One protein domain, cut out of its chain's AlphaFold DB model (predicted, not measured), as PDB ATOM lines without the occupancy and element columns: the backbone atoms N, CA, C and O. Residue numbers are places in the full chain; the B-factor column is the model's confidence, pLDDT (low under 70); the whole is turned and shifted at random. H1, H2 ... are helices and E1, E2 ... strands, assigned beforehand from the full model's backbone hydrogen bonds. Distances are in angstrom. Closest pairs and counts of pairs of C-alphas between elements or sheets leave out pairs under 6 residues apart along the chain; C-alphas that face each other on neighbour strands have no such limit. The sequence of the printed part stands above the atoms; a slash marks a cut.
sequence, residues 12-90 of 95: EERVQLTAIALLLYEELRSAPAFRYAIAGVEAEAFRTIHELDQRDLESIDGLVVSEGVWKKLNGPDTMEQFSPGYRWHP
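AT A GLANCE: This is residues 12 to 90 of the 95 residues of an uncharacterized protein of Luteolibacter luteus (UniProt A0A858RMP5). A small three-stranded sheet, E1, E3 and E2, is joined by a long helix, H1, that reaches away from it and meets it only near its own end, at residues 25 to 28. A long loop, residues 29 to 53, runs past the sheet's E1 edge, pairing briefly there; short helix H2 grazes the sheet and short helix H3 stands up from it over E1. The printed part has 79 residues, with three named helices and three named strands in the order H1, H2, E1, H3, E2, E3; the sheet's order is E1, E3, E2, antiparallel throughout. The class is mixed, helices and strands, with under half of the residues, 39, in named elements. The whole is compact, with a radius of gyration of the C-alphas of 12.3 A and spans of 37 by 27 by 21 A.

HOW THE PARTS SIT: Start with H1, residues 12 to 28, which only grazes the sheet with its residues 25 to 28. Go on to residues 36 to 37, which pair antiparallel with residues 64 to 65 of E1, residues 64 to 66. H2, residues 54 to 59, is apart from H1 and only grazes the sheet with its residues 57 to 58, only just on it with 5 pairs of C-alphas within 10 A. H3, residues 67 to 72, is on the sheet over E1, at a height over the sheet of 6.3 A, and stands up from it at 63 degrees. H2 and H3 are close but not clearly touching; their closest C-alphas, of Leu 57 and Trp 70, are 7.8 A apart. E2, residues 80 to 83, and E3, residues 86 to 88, form a hairpin at 138 degrees; look for N 80 and O 88, 2.8 A apart, within hydrogen-bond range. E3 is the inner strand, antiparallel to E1 at 151 degrees, with N 65 and O 87 within hydrogen-bond range at 2.8 A. E1, H3 and E2 make a split strand-helix-strand unit, two strands running the same way with E3 between them, and its crossover is right-handed. In H1, H2 and H3 every O i to N i+4 pair is within hydrogen-bond range.

IN THESE COORDINATES: Find C-alpha 12 at (-40.254, -24.746, 86.036); from there H1 runs 24.4 A to C-alpha 28 at (-20.153, -11.375, 82.170). H2 covers 9.0 A, E1 7.1 A, H3 8.4 A and E2 9.4 A. E3 runs 6.9 A and ends at C-alpha 88, (-28.321, -3.714, 78.547).

THE WHOLE: The two C-alphas farthest apart, of Glu 12 and Lys 72, are 37.8 A apart. The printed part has no cut, and the link from H1 to H2, 25 residues, is long. Look at residues 40 to 50 for low confidence, with pLDDT under 70; the mean of the printed part is 84.6.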
ATOM      1  N   GLU A  12     -41.406 -24.413  85.190       79.25
ATOM      2  CA  GLU A  12     -40.254 -24.746  86.036       79.25
ATOM      3  C   GLU A  12     -38.927 -24.663  85.259       79.25
ATOM      4  O   GLU A  12     -37.939 -24.114  85.745       79.25
ATOM      5  N   GLU A  13     -38.900 -25.139  84.012       75.88
ATOM      6  CA  GLU A  13     -37.720 -25.021  83.148       75.88
ATOM      7  C   GLU A  13     -37.416 -23.557  82.792       75.88
ATOM      8  O   GLU A  13     -36.242 -23.185  82.722       75.88
ATOM      9  N   ARG A  14     -38.441 -22.699  82.638       77.00
ATOM     10  CA  ARG A  14     -38.261 -21.246  82.435       77.00
ATOM     11  C   ARG A  14     -37.591 -20.598  83.628       77.00
ATOM     12  O   ARG A  14     -36.642 -19.832  83.447       77.00
ATOM     13  N   VAL A  15     -38.060 -20.910  84.832       81.69
ATOM     14  CA  VAL A  15     -37.496 -20.379  86.077       81.69
ATOM     15  C   VAL A  15     -36.033 -20.799  86.215       81.69
ATOM     16  O   VAL A  15     -35.166 -19.957  86.460       81.69
ATOM     17  N   GLN A  16     -35.726 -22.077  85.977       81.44
ATOM     18  CA  GLN A  16     -34.355 -22.581  86.060       81.44
ATOM     19  C   GLN A  16     -33.432 -21.948  85.013       81.44
ATOM     20  O   GLN A  16     -32.329 -21.517  85.351       81.44
ATOM     21  N   LEU A  17     -33.870 -21.837  83.756       80.00
ATOM     22  CA  LEU A  17     -33.073 -21.214  82.695       80.00
ATOM     23  C   LEU A  17     -32.877 -19.714  82.918       80.00
ATOM     24  O   LEU A  17     -31.787 -19.204  82.667       80.00
ATOM     25  N   THR A  18     -33.875 -19.030  83.478       82.88
ATOM     26  CA  THR A  18     -33.746 -17.632  83.910       82.88
ATOM     27  C   THR A  18     -32.685 -17.499  85.003       82.88
ATOM     28  O   THR A  18     -31.808 -16.645  84.903       82.88
ATOM     29  N   ALA A  19     -32.698 -18.373  86.015       86.19
ATOM     30  CA  ALA A  19     -31.693 -18.358  87.077       86.19
ATOM     31  C   ALA A  19     -30.271 -18.599  86.537       86.19
ATOM     32  O   ALA A  19     -29.329 -17.916  86.935       86.19
ATOM     33  N   ILE A  20     -30.115 -19.521  85.585       86.38
ATOM     34  CA  ILE A  20     -28.831 -19.785  84.919       86.38
ATOM     35  C   ILE A  20     -28.368 -18.571  84.110       86.38
ATOM     36  O   ILE A  20     -27.197 -18.203  84.177       86.38
ATOM     37  N   ALA A  21     -29.275 -17.939  83.363       86.19
ATOM     38  CA  ALA A  21     -28.971 -16.737  82.595       86.19
ATOM     39  C   ALA A  21     -28.506 -15.592  83.507       86.19
ATOM     40  O   ALA A  21     -27.523 -14.926  83.195       86.19
ATOM     41  N   LEU A  22     -29.150 -15.402  84.662       88.75
ATOM     42  CA  LEU A  22     -28.730 -14.407  85.651       88.75
ATOM     43  C   LEU A  22     -27.316 -14.682  86.179       88.75
ATOM     44  O   LEU A  22     -26.508 -13.759  86.235       88.75
ATOM     45  N   LEU A  23     -26.986 -15.939  86.491       90.12
ATOM     46  CA  LEU A  23     -25.622 -16.312  86.888       90.12
ATOM     47  C   LEU A  23     -24.605 -16.030  85.775       90.12
ATOM     48  O   LEU A  23     -23.532 -15.500  86.047       90.12
ATOM     49  N   LEU A  24     -24.945 -16.326  84.516       89.50
ATOM     50  CA  LEU A  24     -24.095 -15.991  83.371       89.50
ATOM     51  C   LEU A  24     -23.860 -14.478  83.265       89.50
ATOM     52  O   LEU A  24     -22.732 -14.057  83.017       89.50
ATOM     53  N   TYR A  25     -24.895 -13.657  83.447       91.81
ATOM     54  CA  TYR A  25     -24.741 -12.204  83.390       91.81
ATOM     55  C   TYR A  25     -23.853 -11.669  84.513       91.81
ATOM     56  O   TYR A  25     -23.042 -10.785  84.249       91.81
ATOM     57  N   GLU A  26     -23.930 -12.219  85.725       92.12
ATOM     58  CA  GLU A  26     -23.012 -11.835  86.804       92.12
ATOM     59  C   GLU A  26     -21.547 -12.115  86.441       92.12
ATOM     60  O   GLU A  26     -20.698 -11.235  86.590       92.12
ATOM     61  N   GLU A  27     -21.254 -13.270  85.842       92.62
ATOM     62  CA  GLU A  27     -19.906 -13.565  85.337       92.62
ATOM     63  C   GLU A  27     -19.491 -12.588  84.221       92.62
ATOM     64  O   GLU A  27     -18.381 -12.044  84.230       92.62
ATOM     65  N   LEU A  28     -20.405 -12.287  83.289       92.44
ATOM     66  CA  LEU A  28     -20.153 -11.375  82.170       92.44
ATOM     67  C   LEU A  28     -19.835  -9.942  82.604       92.44
ATOM     68  O   LEU A  28     -19.133  -9.242  81.872       92.44
ATOM     69  N   ARG A  29     -20.278  -9.493  83.785       92.69
ATOM     70  CA  ARG A  29     -19.901  -8.166  84.307       92.69
ATOM     71  C   ARG A  29     -18.391  -8.025  84.512       92.69
ATOM     72  O   ARG A  29     -17.877  -6.911  84.423       92.69
ATOM     73  N   SER A  30     -17.697  -9.134  84.771       90.88
ATOM     74  CA  SER A  30     -16.245  -9.189  84.994       90.88
ATOM     75  C   SER A  30     -15.455  -9.796  83.827       90.88
ATOM     76  O   SER A  30     -14.226  -9.877  83.880       90.88
ATOM     77  N   ALA A  31     -16.144 -10.220  82.766       90.75
ATOM     78  CA  ALA A  31     -15.530 -10.895  81.635       90.75
ATOM     79  C   ALA A  31     -14.618  -9.961  80.807       90.75
ATOM     80  O   ALA A  31     -14.784  -8.737  80.814       90.75
ATOM     81  N   PRO A  32     -13.671 -10.528  80.031       92.25
ATOM     82  CA  PRO A  32     -12.955  -9.782  79.000       92.25
ATOM     83  C   PRO A  32     -13.913  -9.106  78.012       92.25
ATOM     84  O   PRO A  32     -15.041  -9.553  77.825       92.25
ATOM     85  N   ALA A  33     -13.441  -8.067  77.321       91.19
ATOM     86  CA  ALA A  33     -14.272  -7.301  76.400       91.19
ATOM     87  C   ALA A  33     -14.926  -8.179  75.310       91.19
ATOM     88  O   ALA A  33     -14.248  -8.835  74.517       91.19
ATOM     89  N   PHE A  34     -16.254  -8.126  75.235       88.44
ATOM     90  CA  PHE A  34     -17.089  -8.758  74.212       88.44
ATOM     91  C   PHE A  34     -17.899  -7.711  73.427       88.44
ATOM     92  O   PHE A  34     -17.915  -6.531  73.771       88.44
ATOM     93  N   ARG A  35     -18.546  -8.096  72.322       84.12
ATOM     94  CA  ARG A  35     -19.317  -7.144  71.490       84.12
ATOM     95  C   ARG A  35     -20.773  -7.020  71.924       84.12
ATOM     96  O   ARG A  35     -21.292  -5.906  72.001       84.12
ATOM     97  N   TYR A  36     -21.401  -8.160  72.178       85.94
ATOM     98  CA  TYR A  36     -22.747  -8.293  72.719       85.94
ATOM     99  C   TYR A  36     -22.889  -9.669  73.379       85.94
ATOM    100  O   TYR A  36     -22.099 -10.571  73.092       85.94
ATOM    101  N   ALA A  37     -23.874  -9.809  74.258       86.69
ATOM    102  CA  ALA A  37     -24.278 -11.068  74.860       86.69
ATOM    103  C   ALA A  37     -25.802 -11.102  74.972       86.69
ATOM    104  O   ALA A  37     -26.438 -10.080  75.213       86.69
ATOM    105  N   ILE A  38     -26.374 -12.282  74.777       81.00
ATOM    106  CA  ILE A  38     -27.805 -12.524  74.904       81.00
ATOM    107  C   ILE A  38     -27.997 -13.958  75.384       81.00
ATOM    108  O   ILE A  38     -27.465 -14.902  74.799       81.00
ATOM    109  N   ALA A  39     -28.753 -14.112  76.459       76.50
ATOM    110  CA  ALA A  39     -29.290 -15.379  76.918       76.50
ATOM    111  C   ALA A  39     -30.800 -15.334  76.685       76.50
ATOM    112  O   ALA A  39     -31.510 -14.574  77.340       76.50
ATOM    113  N   GLY A  40     -31.263 -16.108  75.705       66.12
ATOM    114  CA  GLY A  40     -32.663 -16.189  75.313       66.12
ATOM    115  C   GLY A  40     -33.190 -17.609  75.454       66.12
ATOM    116  O   GLY A  40     -32.460 -18.579  75.253       66.12
ATOM    117  N   VAL A  41     -34.470 -17.703  75.798       55.22
ATOM    118  CA  VAL A  41     -35.219 -18.956  75.929       55.22
ATOM    119  C   VAL A  41     -35.508 -19.587  74.561       55.22
ATOM    120  O   VAL A  41     -35.468 -20.807  74.444       55.22
ATOM    121  N   GLU A  42     -35.689 -18.771  73.516       54.06
ATOM    122  CA  GLU A  42     -35.886 -19.225  72.133       54.06
ATOM    123  C   GLU A  42     -35.106 -18.336  71.157       54.06
ATOM    124  O   GLU A  42     -35.631 -17.401  70.559       54.06
ATOM    125  N   ALA A  43     -33.808 -18.596  71.003       53.00
ATOM    126  CA  ALA A  43     -33.082 -18.093  69.843       53.00
ATOM    127  C   ALA A  43     -33.230 -19.126  68.718       53.00
ATOM    128  O   ALA A  43     -32.437 -20.062  68.636       53.00
ATOM    129  N   GLU A  44     -34.240 -18.977  67.851       48.88
ATOM    130  CA  GLU A  44     -34.395 -19.839  66.662       48.88
ATOM    131  C   GLU A  44     -33.165 -19.781  65.729       48.88
ATOM    132  O   GLU A  44     -32.923 -20.705  64.953       48.88
ATOM    133  N   ALA A  45     -32.337 -18.736  65.837       52.47
ATOM    134  CA  ALA A  45     -31.040 -18.651  65.183       52.47
ATOM    135  C   ALA A  45     -30.062 -17.786  65.992       52.47
ATOM    136  O   ALA A  45     -30.435 -16.759  66.565       52.47
ATOM    137  N   PHE A  46     -28.784 -18.173  65.999       56.47
ATOM    138  CA  PHE A  46     -27.700 -17.314  66.473       56.47
ATOM    139  C   PHE A  46     -27.620 -16.080  65.568       56.47
ATOM    140  O   PHE A  46     -27.122 -16.174  64.449       56.47
ATOM    141  N   ARG A  47     -28.111 -14.929  66.038       60.91
ATOM    142  CA  ARG A  47     -27.961 -13.665  65.308       60.91
ATOM    143  C   ARG A  47     -26.534 -13.157  65.417       60.91
ATOM    144  O   ARG A  47     -25.951 -13.135  66.502       60.91
ATOM    145  N   THR A  48     -25.988 -12.723  64.295       64.12
ATOM    146  CA  THR A  48     -24.731 -11.997  64.174       64.12
ATOM    147  C   THR A  48     -24.941 -10.508  64.455       64.12
ATOM    148  O   THR A  48     -26.031  -9.964  64.310       64.12
ATOM    149  N   ILE A  49     -23.865  -9.800  64.798       60.50
ATOM    150  CA  ILE A  49     -23.900  -8.347  65.042       60.50
ATOM    151  C   ILE A  49     -24.427  -7.518  63.859       60.50
ATOM    152  O   ILE A  49     -24.888  -6.400  64.052       60.50
ATOM    153  N   HIS A  50     -24.319  -8.030  62.631       69.06
ATOM    154  CA  HIS A  50     -24.817  -7.344  61.438       69.06
ATOM    155  C   HIS A  50     -26.332  -7.474  61.273       69.06
ATOM    156  O   HIS A  50     -26.915  -6.738  60.485       69.06
ATOM    157  N   GLU A  51     -26.940  -8.394  62.016       76.62
ATOM    158  CA  GLU A  51     -28.379  -8.639  62.036       76.62
ATOM    159  C   GLU A  51     -29.058  -7.946  63.222       76.62
ATOM    160  O   GLU A  51     -30.282  -7.992  63.298       76.62
ATOM    161  N   LEU A  52     -28.286  -7.316  64.122       82.44
ATOM    162  CA  LEU A  52     -28.822  -6.458  65.177       82.44
ATOM    163  C   LEU A  52     -29.201  -5.095  64.601       82.44
ATOM    164  O   LEU A  52     -28.366  -4.408  64.002       82.44
ATOM    165  N   ASP A  53     -30.440  -4.686  64.846       87.56
ATOM    166  CA  ASP A  53     -30.937  -3.352  64.533       87.56
ATOM    167  C   ASP A  53     -31.435  -2.606  65.786       87.56
ATOM    168  O   ASP A  53     -31.339  -3.091  66.915       87.56
ATOM    169  N   GLN A  54     -31.917  -1.375  65.603       87.25
ATOM    170  CA  GLN A  54     -32.416  -0.554  66.708       87.25
ATOM    171  C   GLN A  54     -33.611  -1.200  67.433       87.25
ATOM    172  O   GLN A  54     -33.730  -1.068  68.646       87.25
ATOM    173  N   ARG A  55     -34.483  -1.927  66.723       86.12
ATOM    174  CA  ARG A  55     -35.670  -2.563  67.320       86.12
ATOM    175  C   ARG A  55     -35.269  -3.710  68.231       86.12
ATOM    176  O   ARG A  55     -35.904  -3.921  69.261       86.12
ATOM    177  N   ASP A  56     -34.204  -4.429  67.884       86.12
ATOM    178  CA  ASP A  56     -33.639  -5.454  68.761       86.12
ATOM    179  C   ASP A  56     -33.139  -4.831  70.077       86.12
ATOM    180  O   ASP A  56     -33.374  -5.382  71.153       86.12
ATOM    181  N   LEU A  57     -32.525  -3.640  70.012       87.31
ATOM    182  CA  LEU A  57     -32.110  -2.892  71.204       87.31
ATOM    183  C   LEU A  57     -33.273  -2.409  72.067       87.31
ATOM    184  O   LEU A  57     -33.016  -2.053  73.202       87.31
ATOM    185  N   GLU A  58     -34.501  -2.360  71.553       86.94
ATOM    186  CA  GLU A  58     -35.689  -1.900  72.289       86.94
ATOM    187  C   GLU A  58     -36.542  -3.052  72.840       86.94
ATOM    188  O   GLU A  58     -37.360  -2.836  73.732       86.94
ATOM    189  N   SER A  59     -36.404  -4.258  72.282       82.31
ATOM    190  CA  SER A  59     -37.373  -5.346  72.480       82.31
ATOM    191  C   SER A  59     -36.801  -6.618  73.097       82.31
ATOM    192  O   SER A  59     -37.572  -7.487  73.503       82.31
ATOM    193  N   ILE A  60     -35.475  -6.752  73.167       83.62
ATOM    194  CA  ILE A  60     -34.837  -7.973  73.655       83.62
ATOM    195  C   ILE A  60     -34.388  -7.807  75.107       83.62
ATOM    196  O   ILE A  60     -33.347  -7.210  75.398       83.62
ATOM    197  N   ASP A  61     -35.133  -8.436  76.011       84.56
ATOM    198  CA  ASP A  61     -34.746  -8.561  77.413       84.56
ATOM    199  C   ASP A  61     -33.447  -9.365  77.564       84.56
ATOM    200  O   ASP A  61     -33.224 -10.389  76.915       84.56
ATOM    201  N   GLY A  62     -32.565  -8.899  78.446       87.19
ATOM    202  CA  GLY A  62     -31.253  -9.498  78.681       87.19
ATOM    203  C   GLY A  62     -30.198  -9.153  77.627       87.19
ATOM    204  O   GLY A  62     -29.035  -9.504  77.815       87.19
ATOM    205  N   LEU A  63     -30.533  -8.455  76.535       89.75
ATOM    206  CA  LEU A  63     -29.533  -8.079  75.538       89.75
ATOM    207  C   LEU A  63     -28.510  -7.112  76.139       89.75
ATOM    208  O   LEU A  63     -28.844  -5.983  76.490       89.75
ATOM    209  N   VAL A  64     -27.249  -7.539  76.190       92.81
ATOM    210  CA  VAL A  64     -26.094  -6.721  76.565       92.81
ATOM    211  C   VAL A  64     -25.334  -6.341  75.302       92.81
ATOM    212  O   VAL A  64     -24.973  -7.207  74.508       92.81
ATOM    213  N   VAL A  65     -25.014  -5.064  75.124       93.62
ATOM    214  CA  VAL A  65     -24.223  -4.559  73.994       93.62
ATOM    215  C   VAL A  65     -23.128  -3.614  74.465       93.62
ATOM    216  O   VAL A  65     -23.296  -2.849  75.413       93.62
ATOM    217  N   SER A  66     -21.986  -3.639  73.781       95.50
ATOM    218  CA  SER A  66     -20.955  -2.613  73.976       95.50
ATOM    219  C   SER A  66     -21.471  -1.219  73.600       95.50
ATOM    220  O   SER A  66     -22.276  -1.065  72.677       95.50
ATOM    221  N   GLU A  67     -20.953  -0.176  74.247       95.31
ATOM    222  CA  GLU A  67     -21.311   1.218  73.960       95.31
ATOM    223  C   GLU A  67     -21.086   1.605  72.495       95.31
ATOM    224  O   GLU A  67     -21.828   2.420  71.954       95.31
ATOM    225  N   GLY A  68     -20.066   1.038  71.842       94.12
ATOM    226  CA  GLY A  68     -19.814   1.283  70.424       94.12
ATOM    227  C   GLY A  68     -20.951   0.771  69.536       94.12
ATOM    228  O   GLY A  68     -21.337   1.450  68.587       94.12
ATOM    229  N   VAL A  69     -21.517  -0.394  69.866       92.31
ATOM    230  CA  VAL A  69     -22.677  -0.964  69.164       92.31
ATOM    231  C   VAL A  69     -23.936  -0.169  69.479       92.31
ATOM    232  O   VAL A  69     -24.634   0.231  68.551       92.31
ATOM    233  N   TRP A  70     -24.171   0.137  70.758       94.50
ATOM    234  CA  TRP A  70     -25.296   0.965  71.198       94.50
ATOM    235  C   TRP A  70     -25.319   2.320  70.472       94.50
ATOM    236  O   TRP A  70     -26.321   2.673  69.861       94.50
ATOM    237  N   LYS A  71     -24.183   3.033  70.411       94.06
ATOM    238  CA  LYS A  71     -24.067   4.308  69.674       94.06
ATOM    239  C   LYS A  71     -24.279   4.131  68.171       94.06
ATOM    240  O   LYS A  71     -24.960   4.940  67.554       94.06
ATOM    241  N   LYS A  72     -23.702   3.083  67.571       92.94
ATOM    242  CA  LYS A  72     -23.814   2.822  66.127       92.94
ATOM    243  C   LYS A  72     -25.259   2.565  65.687       92.94
ATOM    244  O   LYS A  72     -25.607   2.904  64.560       92.94
ATOM    245  N   LEU A  73     -26.062   1.947  66.547       91.12
ATOM    246  CA  LEU A  73     -27.446   1.571  66.265       91.12
ATOM    247  C   LEU A  73     -28.475   2.577  66.808       91.12
ATOM    248  O   LEU A  73     -29.661   2.275  66.779       91.12
ATOM    249  N   ASN A  74     -28.046   3.757  67.283       93.00
ATOM    250  CA  ASN A  74     -28.910   4.747  67.943       93.00
ATOM    251  C   ASN A  74     -29.735   4.136  69.089       93.00
ATOM    252  O   ASN A  74     -30.948   4.314  69.158       93.00
ATOM    253  N   GLY A  75     -29.073   3.366  69.955       90.62
ATOM    254  CA  GLY A  75     -29.738   2.639  71.025       90.62
ATOM    255  C   GLY A  75     -30.485   3.556  72.000       90.62
ATOM    256  O   GLY A  75     -30.072   4.700  72.215       90.62
ATOM    257  N   PRO A  76     -31.574   3.061  72.606       92.44
ATOM    258  CA  PRO A  76     -32.449   3.883  73.424       92.44
ATOM    259  C   PRO A  76     -31.829   4.184  74.795       92.44
ATOM    260  O   PRO A  76     -31.034   3.405  75.335       92.44
ATOM    261  N   ASP A  77     -32.251   5.300  75.395       89.88
ATOM    262  CA  ASP A  77     -31.856   5.703  76.754       89.88
ATOM    263  C   ASP A  77     -32.458   4.804  77.847       89.88
ATOM    264  O   ASP A  77     -32.043   4.865  79.004       89.88
ATOM    265  N   THR A  78     -33.420   3.952  77.486       90.56
ATOM    266  CA  THR A  78     -34.026   2.949  78.370       90.56
ATOM    267  C   THR A  78     -33.072   1.804  78.715       90.56
ATOM    268  O   THR A  78     -33.342   1.073  79.664       90.56
ATOM    269  N   MET A  79     -31.962   1.641  77.982       92.88
ATOM    270  CA  MET A  79     -30.938   0.651  78.320       92.88
ATOM    271  C   MET A  79     -30.080   1.115  79.502       92.88
ATOM    272  O   MET A  79     -29.425   2.167  79.480       92.88
ATOM    273  N   GLU A  80     -30.012   0.259  80.513       94.06
ATOM    274  CA  GLU A  80     -29.254   0.479  81.737       94.06
ATOM    275  C   GLU A  80     -27.762   0.206  81.539       94.06
ATOM    276  O   GLU A  80     -27.341  -0.460  80.590       94.06
ATOM    277  N   GLN A  81     -26.930   0.703  82.454       95.12
ATOM    278  CA  GLN A  81     -25.515   0.343  82.477       95.12
ATOM    279  C   GLN A  81     -25.347  -1.105  82.959       95.12
ATOM    280  O   GLN A  81     -25.817  -1.470  84.034       95.12
ATOM    281  N   PHE A  82     -24.631  -1.917  82.180       94.62
ATOM    282  CA  PHE A  82     -24.318  -3.299  82.555       94.62
ATOM    283  C   PHE A  82     -22.967  -3.398  83.278       94.62
ATOM    284  O   PHE A  82     -22.857  -3.893  84.396       94.62
ATOM    285  N   SER A  83     -21.927  -2.875  82.650       94.50
ATOM    286  CA  SER A  83     -20.578  -2.719  83.192       94.50
ATOM    287  C   SER A  83     -19.919  -1.543  82.456       94.50
ATOM    288  O   SER A  83     -20.517  -1.008  81.511       94.50
ATOM    289  N   PRO A  84     -18.736  -1.051  82.867       94.38
ATOM    290  CA  PRO A  84     -18.076   0.036  82.148       94.38
ATOM    291  C   PRO A  84     -17.916  -0.286  80.653       94.38
ATOM    292  O   PRO A  84     -17.283  -1.272  80.288       94.38
ATOM    293  N   GLY A  85     -18.504   0.546  79.785       95.31
ATOM    294  CA  GLY A  85     -18.496   0.339  78.334       95.31
ATOM    295  C   GLY A  85     -19.608  -0.564  77.785       95.31
ATOM    296  O   GLY A  85     -19.585  -0.851  76.587       95.31
ATOM    297  N   TYR A  86     -20.585  -0.975  78.604       96.69
ATOM    298  CA  TYR A  86     -21.696  -1.846  78.207       96.69
ATOM    299  C   TYR A  86     -23.059  -1.334  78.684       96.69
ATOM    300  O   TYR A  86     -23.209  -0.823  79.797       96.69
ATOM    301  N   ARG A  87     -24.068  -1.527  77.832       95.56
ATOM    302  CA  ARG A  87     -25.481  -1.201  78.052       95.56
ATOM    303  C   ARG A  87     -26.317  -2.471  77.940       95.56
ATOM    304  O   ARG A  87     -25.956  -3.350  77.157       95.56
ATOM    305  N   TRP A  88     -27.422  -2.568  78.668       93.75
ATOM    306  CA  TRP A  88     -28.321  -3.714  78.547       93.75
ATOM    307  C   TRP A  88     -29.780  -3.401  78.870       93.75
ATOM    308  O   TRP A  88     -30.074  -2.408  79.534       93.75
ATOM    309  N   HIS A  89     -30.672  -4.287  78.434       89.75
ATOM    310  CA  HIS A  89     -31.998  -4.425  79.026       89.75
ATOM    311  C   HIS A  89     -31.947  -5.489  80.120       89.75
ATOM    312  O   HIS A  89     -31.603  -6.632  79.812       89.75
ATOM    313  N   PRO A  90     -32.257  -5.156  81.384       87.06
ATOM    314  CA  PRO A  90     -32.295  -6.153  82.437       87.06
ATOM    315  C   PRO A  90     -33.234  -7.295  82.077       87.06
ATOM    316  O   PRO A  90     -34.364  -7.074  81.647       87.06
TER     317      PRO A  90